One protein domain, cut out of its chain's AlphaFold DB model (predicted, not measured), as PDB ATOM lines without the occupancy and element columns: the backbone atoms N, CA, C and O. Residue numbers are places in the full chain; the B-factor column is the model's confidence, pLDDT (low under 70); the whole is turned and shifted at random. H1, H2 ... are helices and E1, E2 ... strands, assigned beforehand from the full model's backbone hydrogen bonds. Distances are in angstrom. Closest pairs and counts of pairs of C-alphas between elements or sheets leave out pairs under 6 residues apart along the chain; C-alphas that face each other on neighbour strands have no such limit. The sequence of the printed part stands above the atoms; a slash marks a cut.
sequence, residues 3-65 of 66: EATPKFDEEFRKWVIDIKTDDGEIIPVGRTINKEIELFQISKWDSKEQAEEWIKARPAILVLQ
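Overview. This is residues 3 to 65 of the 66 residues of an uncharacterized protein of Clostridium sporogenes (strain ATCC 7955 / DSM 767 / NBRC 16411 / NCIMB 8053 / NCTC 8594 / PA 3679) (UniProt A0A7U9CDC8). A small twisted sheet of four strands, E3, E2, E1 and E6, has one helix, H1, packed over one face along E1, and a two-stranded hairpin, E4 and E5, reaches away from this body as an arm with its turn at residues 35 to 38. The 63 printed residues hold six named strands and one named helix, in the order E1, E2, E3, E4, E5, H1, E6. The four-stranded sheet runs E3, E2, E1, E6 and is mixed, while E4 and E5 form an antiparallel sheet of two; the class is mixed, helices and strands. The whole is compact, with a radius of gyration of the C-alphas of 12.0 A and spans of 33 by 28 by 19 A.

Along the chain. E1, residues 3 to 9, begins at C-alpha 3 (280.815, 278.857, 242.461) and is 18.1 A long. E2, residues 14 to 20, is 19.4 A long. E3 is residues 26 to 28, and E4, residues 30 to 34, is 12.2 A long, ending at C-alpha 34 (284.819, 279.439, 267.673). E5 is residues 39 to 42, 10.1 A. H1, residues 48 to 56, is 12.3 A long, and E6, residues 62 to 64, ends at C-alpha 64 (279.177, 273.121, 240.824).

Arrangement. E1, E2 and E3 form a meander, each strand the antiparallel neighbour of the one before. In the hairpin of E1 and E2, N 5 and O 18 are 2.8 A apart, within hydrogen-bond range. In the hairpin of E2 and E3, N 27 and O 19 are 2.9 A apart, also within range. E6 is the parallel neighbour of E1, at 59 degrees, with N 4 and O 63 within hydrogen-bond range at 2.8 A. E3 and E6 are the edge strands. H1 is on this sheet at a height of 7.2 A, over E1 and along the strands, at 19 degrees to E1 on the local plane. The closest C-alphas of E1 and H1 are those of Pro 6 and Ala 51, 6.1 A apart. In H1 every O i to N i+4 pair is within hydrogen-bond range. E3 runs on into E4 across residue 29, at 73 degrees. In the hairpin of E4 and E5, N 31 and O 41 are 2.8 A apart, within range. The closest C-alphas of E3 and E5 are those of Pro 28 and Ile 42, 6.3 A apart. E4 is apart from E1, E2, H1 and E6.

Size, cuts and confidence. The C-alphas of Glu 36 and Glu 49 are the two farthest apart, at 33.9 A, while those of Glu 3 and Gln 65 are 6.3 A apart. The printed part has no cut, and its six links between named elements are tight. Mean pLDDT of the printed part is 90.3, and no printed residue is under 70.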
ATOM      1  N   GLU A   3     280.269 279.989 243.217       90.75
ATOM      2  CA  GLU A   3     280.815 278.857 242.461       90.75
ATOM      3  C   GLU A   3     281.535 277.926 243.435       90.75
ATOM      4  O   GLU A   3     282.312 278.394 244.259       90.75
ATOM      5  N   ALA A   4     281.263 276.626 243.379       92.69
ATOM      6  CA  ALA A   4     281.870 275.630 244.249       92.69
ATOM      7  C   ALA A   4     282.666 274.622 243.420       92.69
ATOM      8  O   ALA A   4     282.129 274.025 242.485       92.69
ATOM      9  N   THR A   5     283.919 274.396 243.801       94.19
ATOM     10  CA  THR A   5     284.842 273.502 243.100       94.19
ATOM     11  C   THR A   5     285.385 272.457 244.074       94.19
ATOM     12  O   THR A   5     286.013 272.819 245.072       94.19
ATOM     13  N   PRO A   6     285.170 271.155 243.826       93.00
ATOM     14  CA  PRO A   6     285.813 270.106 244.603       93.00
ATOM     15  C   PRO A   6     287.308 270.056 244.267       93.00
ATOM     16  O   PRO A   6     287.703 269.906 243.111       93.00
ATOM     17  N   LYS A   7     288.149 270.141 245.291       93.00
ATOM     18  CA  LYS A   7     289.608 270.137 245.189       93.00
ATOM     19  C   LYS A   7     290.181 269.029 246.057       93.00
ATOM     20  O   LYS A   7     289.745 268.832 247.187       93.00
ATOM     21  N   PHE A   8     291.170 268.304 245.545       92.69
ATOM     22  CA  PHE A   8     291.899 267.343 246.361       92.69
ATOM     23  C   PHE A   8     292.966 268.063 247.187       92.69
ATOM     24  O   PHE A   8     293.816 268.765 246.641       92.69
ATOM     25  N   ASP A   9     292.904 267.893 248.502       91.69
ATOM     26  CA  ASP A   9     293.870 268.413 249.456       91.69
ATOM     27  C   ASP A   9     294.893 267.320 249.794       91.69
ATOM     28  O   ASP A   9     294.563 266.293 250.396       91.69
ATOM     29  N   GLU A  10     296.140 267.525 249.367       91.19
ATOM     30  CA  GLU A  10     297.220 266.547 249.543       91.19
ATOM     31  C   GLU A  10     297.693 266.426 250.997       91.19
ATOM     32  O   GLU A  10     298.116 265.341 251.406       91.19
ATOM     33  N   GLU A  11     297.591 267.498 251.787       89.69
ATOM     34  CA  GLU A  11     298.010 267.515 253.194       89.69
ATOM     35  C   GLU A  11     297.128 266.577 254.024       89.69
ATOM     36  O   GLU A  11     297.619 265.755 254.803       89.69
ATOM     37  N   PHE A  12     295.817 266.634 253.797       85.69
ATOM     38  CA  PHE A  12     294.858 265.772 254.475       85.69
ATOM     39  C   PHE A  12     294.565 264.473 253.727       85.69
ATOM     40  O   PHE A  12     293.964 263.569 254.314       85.69
ATOM     41  N   ARG A  13     294.987 264.357 252.460       93.06
ATOM     42  CA  ARG A  13     294.592 263.284 251.528       93.06
ATOM     43  C   ARG A  13     293.072 263.135 251.452       93.06
ATOM     44  O   ARG A  13     292.540 262.023 251.483       93.06
ATOM     45  N   LYS A  14     292.369 264.267 251.425       94.25
ATOM     46  CA  LYS A  14     290.904 264.350 251.396       94.25
ATOM     47  C   LYS A  14     290.466 265.346 250.342       94.25
ATOM     48  O   LYS A  14     291.207 266.248 249.981       94.25
ATOM     49  N   TRP A  15     289.234 265.205 249.883       93.81
ATOM     50  CA  TRP A  15     288.592 266.226 249.072       93.81
ATOM     51  C   TRP A  15     288.084 267.347 249.971       93.81
ATOM     52  O   TRP A  15     287.556 267.090 251.050       93.81
ATOM     53  N   VAL A  16     288.251 268.583 249.532       94.25
ATOM     54  CA  VAL A  16     287.667 269.795 250.105       94.25
ATOM     55  C   VAL A  16     286.862 270.486 249.011       94.25
ATOM     56  O   VAL A  16     286.978 270.146 247.835       94.25
ATOM     57  N   ILE A  17     286.014 271.435 249.382       94.00
ATOM     58  CA  ILE A  17     285.262 272.233 248.415       94.00
ATOM     59  C   ILE A  17     285.713 273.667 248.593       94.00
ATOM     60  O   ILE A  17     285.599 274.194 249.694       94.00
ATOM     61  N   ASP A  18     286.186 274.290 247.527       93.69
ATOM     62  CA  ASP A  18     286.483 275.715 247.496       93.69
ATOM     63  C   ASP A  18     285.258 276.454 246.953       93.69
ATOM     64  O   ASP A  18     284.694 276.062 245.934       93.69
ATOM     65  N   ILE A  19     284.817 277.504 247.645       91.56
ATOM     66  CA  ILE A  19     283.753 278.395 247.192       91.56
ATOM     67  C   ILE A  19     284.377 279.707 246.747       91.56
ATOM     68  O   ILE A  19     285.005 280.404 247.540       91.56
ATOM     69  N   LYS A  20     284.129 280.076 245.497       92.38
ATOM     70  CA  LYS A  20     284.396 281.407 244.977       92.38
ATOM     71  C   LYS A  20     283.182 282.298 245.219       92.38
ATOM     72  O   LYS A  20     282.078 282.047 244.723       92.38
ATOM     73  N   THR A  21     283.400 283.323 246.029       88.25
ATOM     74  CA  THR A  21     282.412 284.352 246.345       88.25
ATOM     75  C   THR A  21     282.268 285.346 245.188       88.25
ATOM     76  O   THR A  21     283.085 285.374 244.268       88.25
ATOM     77  N   ASP A  22     281.222 286.171 245.238       85.44
ATOM     78  CA  ASP A  22     280.961 287.216 244.233       85.44
ATOM     79  C   ASP A  22     282.098 288.258 244.170       85.44
ATOM     80  O   ASP A  22     282.396 288.787 243.104       85.44
ATOM     81  N   ASP A  23     282.797 288.467 245.292       86.25
ATOM     82  CA  ASP A  23     283.953 289.368 245.414       86.25
ATOM     83  C   ASP A  23     285.242 288.778 244.797       86.25
ATOM     84  O   ASP A  23     286.282 289.425 244.728       86.25
ATOM     85  N   GLY A  24     285.189 287.528 244.320       86.44
ATOM     86  CA  GLY A  24     286.335 286.810 243.764       86.44
ATOM     87  C   GLY A  24     287.213 286.124 244.812       86.44
ATOM     88  O   GLY A  24     288.168 285.441 244.440       86.44
ATOM     89  N   GLU A  25     286.884 286.240 246.101       90.88
ATOM     90  CA  GLU A  25     287.572 285.503 247.162       90.88
ATOM     91  C   GLU A  25     287.233 284.013 247.101       90.88
ATOM     92  O   GLU A  25     286.062 283.637 246.982       90.88
ATOM     93  N   ILE A  26     288.260 283.170 247.221       90.88
ATOM     94  CA  ILE A  26     288.131 281.713 247.273       90.88
ATOM     95  C   ILE A  26     288.309 281.269 248.721       90.88
ATOM     96  O   ILE A  26     289.388 281.424 249.295       90.88
ATOM     97  N   ILE A  27     287.254 280.698 249.297       90.88
ATOM     98  CA  ILE A  27     287.237 280.215 250.677       90.88
ATOM     99  C   ILE A  27     286.870 278.728 250.733       90.88
ATOM    100  O   ILE A  27     285.925 278.304 250.064       90.88
ATOM    101  N   PRO A  28     287.564 277.913 251.542       91.38
ATOM    102  CA  PRO A  28     287.199 276.515 251.703       91.38
ATOM    103  C   PRO A  28     285.876 276.380 252.466       91.38
ATOM    104  O   PRO A  28     285.591 277.125 253.403       91.38
ATOM    105  N   VAL A  29     285.075 275.378 252.109       91.25
ATOM    106  CA  VAL A  29     283.864 275.001 252.841       91.25
ATOM    107  C   VAL A  29     284.248 274.433 254.190       91.25
ATOM    108  O   VAL A  29     285.098 273.553 254.318       91.25
ATOM    109  N   GLY A  30     283.547 274.882 255.220       90.19
ATOM    110  CA  GLY A  30     283.788 274.422 256.567       90.19
ATOM    111  C   GLY A  30     282.809 275.005 257.560       90.19
ATOM    112  O   GLY A  30     281.780 275.583 257.208       90.19
ATOM    113  N   ARG A  31     283.137 274.811 258.830       87.31
ATOM    114  CA  ARG A  31     282.339 275.258 259.959       87.31
ATOM    115  C   ARG A  31     283.206 276.091 260.888       87.31
ATOM    116  O   ARG A  31     284.276 275.655 261.309       87.31
ATOM    117  N   THR A  32     282.704 277.256 261.276       89.12
ATOM    118  CA  THR A  32     283.271 278.023 262.387       89.12
ATOM    119  C   THR A  32     283.019 277.273 263.694       89.12
ATOM    120  O   THR A  32     281.870 276.988 264.041       89.12
ATOM    121  N   ILE A  33     284.092 276.934 264.409       89.31
ATOM    122  CA  ILE A  33     284.032 276.251 265.709       89.31
ATOM    123  C   ILE A  33     284.033 277.273 266.843       89.31
ATOM    124  O   ILE A  33     283.312 277.101 267.821       89.31
ATOM    125  N   ASN A  34     284.808 278.350 266.708       86.19
ATOM    126  CA  ASN A  34     284.819 279.439 267.673       86.19
ATOM    127  C   ASN A  34     284.960 280.777 266.943       86.19
ATOM    128  O   ASN A  34     285.927 280.993 266.220       86.19
ATOM    129  N   LYS A  35     283.981 281.665 267.123       85.44
ATOM    130  CA  LYS A  35     283.938 282.969 266.450       85.44
ATOM    131  C   LYS A  35     284.822 284.022 267.130       85.44
ATOM    132  O   LYS A  35     285.253 284.948 266.463       85.44
ATOM    133  N   GLU A  36     285.099 283.878 268.426       89.06
ATOM    134  CA  GLU A  36     285.894 284.839 269.207       89.06
ATOM    135  C   GLU A  36     287.386 284.773 268.870       89.06
ATOM    136  O   GLU A  36     288.086 285.773 268.967       89.06
ATOM    137  N   ILE A  37     287.857 283.598 268.451       89.94
ATOM    138  CA  ILE A  37     289.243 283.352 268.026       89.94
ATOM    139  C   ILE A  37     289.344 282.996 266.537       89.94
ATOM    140  O   ILE A  37     290.347 282.433 266.112       89.94
ATOM    141  N   GLU A  38     288.273 283.237 265.772       85.06
ATOM    142  CA  GLU A  38     288.200 282.961 264.327       85.06
ATOM    143  C   GLU A  38     288.605 281.523 263.941       85.06
ATOM    144  O   GLU A  38     289.135 281.252 262.865       85.06
ATOM    145  N   LEU A  39     288.328 280.558 264.823       88.06
ATOM    146  CA  LEU A  39     288.687 279.164 264.613       88.06
ATOM    147  C   LEU A  39     287.724 278.516 263.616       88.06
ATOM    148  O   LEU A  39     286.531 278.331 263.892       88.06
ATOM    149  N   PHE A  40     288.275 278.112 262.477       88.06
ATOM    150  CA  PHE A  40     287.553 277.504 261.369       88.06
ATOM    151  C   PHE A  40     288.034 276.077 261.102       88.06
ATOM    152  O   PHE A  40     289.232 275.805 261.070       88.06
ATOM    153  N   GLN A  41     287.093 275.158 260.886       90.56
ATOM    154  CA  GLN A  41     287.385 273.787 260.487       90.56
ATOM    155  C   GLN A  41     286.865 273.517 259.083       90.56
ATOM    156  O   GLN A  41     285.659 273.538 258.837       90.56
ATOM    157  N   ILE A  42     287.793 273.193 258.189       91.56
ATOM    158  CA  ILE A  42     287.513 272.805 256.808       91.56
ATOM    159  C   ILE A  42     286.786 271.454 256.792       91.56
ATOM    160  O   ILE A  42     287.217 270.496 257.444       91.56
ATOM    161  N   SER A  43     285.684 271.384 256.046       91.75
ATOM    162  CA  SER A  43     284.973 270.135 255.766       91.75
ATOM    163  C   SER A  43     285.757 269.305 254.757       91.75
ATOM    164  O   SER A  43     286.318 269.838 253.803       91.75
ATOM    165  N   LYS A  44     285.818 267.997 254.999       93.31
ATOM    166  CA  LYS A  44     286.648 267.056 254.245       93.31
ATOM    167  C   LYS A  44     285.812 265.854 253.838       93.31
ATOM    168  O   LYS A  44     285.011 265.370 254.635       93.31
ATOM    169  N   TRP A  45     286.042 265.366 252.629       93.88
ATOM    170  CA  TRP A  45     285.348 264.236 252.023       93.88
ATOM    171  C   TRP A  45     286.341 263.153 251.607       93.88
ATOM    172  O   TRP A  45     287.502 263.434 251.292       93.88
ATOM    173  N   ASP A  46     285.893 261.900 251.617       93.62
ATOM    174  CA  ASP A  46     286.721 260.754 251.242       93.62
ATOM    175  C   ASP A  46     286.855 260.611 249.720       93.62
ATOM    176  O   ASP A  46     287.888 260.147 249.237       93.62
ATOM    177  N   SER A  47     285.855 261.055 248.955       94.06
ATOM    178  CA  SER A  47     285.851 260.997 247.491       94.06
ATOM    179  C   SER A  47     285.340 262.288 246.845       94.06
ATOM    180  O   SER A  47     284.621 263.074 247.467       94.06
ATOM    181  N   LYS A  48     285.698 262.487 245.566       93.31
ATOM    182  CA  LYS A  48     285.212 263.607 244.744       93.31
ATOM    183  C   LYS A  48     283.687 263.604 244.661       93.31
ATOM    184  O   LYS A  48     283.066 264.636 244.880       93.31
ATOM    185  N   GLU A  49     283.102 262.430 244.432       94.00
ATOM    186  CA  GLU A  49     281.655 262.255 244.277       94.00
ATOM    187  C   GLU A  49     280.889 262.743 245.509       94.00
ATOM    188  O   GLU A  49     279.925 263.487 245.369       94.00
ATOM    189  N   GLN A  50     281.359 262.428 246.724       93.81
ATOM    190  CA  GLN A  50     280.714 262.911 247.949       93.81
ATOM    191  C   GLN A  50     280.747 264.441 248.066       93.81
ATOM    192  O   GLN A  50     279.788 265.052 248.549       93.81
ATOM    193  N   ALA A  51     281.846 265.067 247.638       92.38
ATOM    194  CA  ALA A  51     281.961 266.519 247.613       92.38
ATOM    195  C   ALA A  51     280.999 267.125 246.569       92.38
ATOM    196  O   ALA A  51     280.271 268.069 246.869       92.38
ATOM    197  N   GLU A  52     280.921 266.541 245.372       93.31
ATOM    198  CA  GLU A  52     280.006 266.969 244.304       93.31
ATOM    199  C   GLU A  52     278.532 266.799 244.692       93.31
ATOM    200  O   GLU A  52     277.729 267.707 244.468       93.31
ATOM    201  N   GLU A  53     278.161 265.676 245.308       94.12
ATOM    202  CA  GLU A  53     276.810 265.437 245.829       94.12
ATOM    203  C   GLU A  53     276.427 266.470 246.891       94.12
ATOM    204  O   GLU A  53     275.305 266.982 246.894       94.12
ATOM    205  N   TRP A  54     277.370 266.850 247.759       92.44
ATOM    206  CA  TRP A  54     277.139 267.890 248.759       92.44
ATOM    207  C   TRP A  54     276.856 269.258 248.119       92.44
ATOM    208  O   TRP A  54     275.984 269.988 248.606       92.44
ATOM    209  N   ILE A  55     277.544 269.597 247.023       91.19
ATOM    210  CA  ILE A  55     277.305 270.833 246.255       91.19
ATOM    211  C   ILE A  55     275.935 270.765 245.577       91.19
ATOM    212  O   ILE A  55     275.119 271.674 245.736       91.19
ATOM    213  N   LYS A  56     275.641 269.653 244.891       89.69
ATOM    214  CA  LYS A  56     274.369 269.414 244.185       89.69
ATOM    215  C   LYS A  56     273.158 269.401 245.119       89.69
ATOM    216  O   LYS A  56     272.067 269.760 244.689       89.69
ATOM    217  N   ALA A  57     273.340 269.060 246.395       91.94
ATOM    218  CA  ALA A  57     272.298 269.162 247.417       91.94
ATOM    219  C   ALA A  57     271.950 270.616 247.806       91.94
ATOM    220  O   ALA A  57     270.965 270.842 248.511       91.94
ATOM    221  N   ARG A  58     272.736 271.615 247.367       89.06
ATOM    222  CA  ARG A  58     272.560 273.047 247.687       89.06
ATOM    223  C   ARG A  58     272.460 273.931 246.431       89.06
ATOM    224  O   ARG A  58     273.117 274.974 246.369       89.06
ATOM    225  N   PRO A  59     271.581 273.597 245.467       84.88
ATOM    226  CA  PRO A  59     271.524 274.282 244.174       84.88
ATOM    227  C   PRO A  59     271.008 275.726 244.276       84.88
ATOM    228  O   PRO A  59     271.189 276.519 243.363       84.88
ATOM    229  N   ALA A  60     270.358 276.085 245.388       84.62
ATOM    230  CA  ALA A  60     269.856 277.438 245.622       84.62
ATOM    231  C   ALA A  60     270.965 278.456 245.951       84.62
ATOM    232  O   ALA A  60     270.716 279.659 245.916       84.62
ATOM    233  N   ILE A  61     272.162 277.986 246.325       82.50
ATOM    234  CA  ILE A  61     273.252 278.830 246.843       82.50
ATOM    235  C   ILE A  61     274.538 278.613 246.038       82.50
ATOM    236  O   ILE A  61     275.253 279.579 245.754       82.50
ATOM    237  N   LEU A  62     274.812 277.361 245.660       86.25
ATOM    238  CA  LEU A  62     276.057 276.934 245.034       86.25
ATOM    239  C   LEU A  62     275.820 276.396 243.624       86.25
ATOM    240  O   LEU A  62     274.861 275.663 243.380       86.25
ATOM    241  N   VAL A  63     276.752 276.708 242.729       88.50
ATOM    242  CA  VAL A  63     276.871 276.109 241.396       88.50
ATOM    243  C   VAL A  63     278.138 275.267 241.375       88.50
ATOM    244  O   VAL A  63     279.211 275.777 241.681       88.50
ATOM    245  N   LEU A  64     278.016 273.983 241.033       85.81
ATOM    246  CA  LEU A  64     279.177 273.121 240.824       85.81
ATOM    247  C   LEU A  64     279.925 273.587 239.570       85.81
ATOM    248  O   LEU A  64     279.345 273.572 238.486       85.81
ATOM    249  N   GLN A  65     281.189 273.977 239.723       81.69
ATOM    250  CA  GLN A  65     282.115 274.082 238.601       81.69
ATOM    251  C   GLN A  65     282.835 272.742 238.421       81.69
ATOM    252  O   GLN A  65     283.436 272.232 239.370       81.69
TER     253      GLN A  65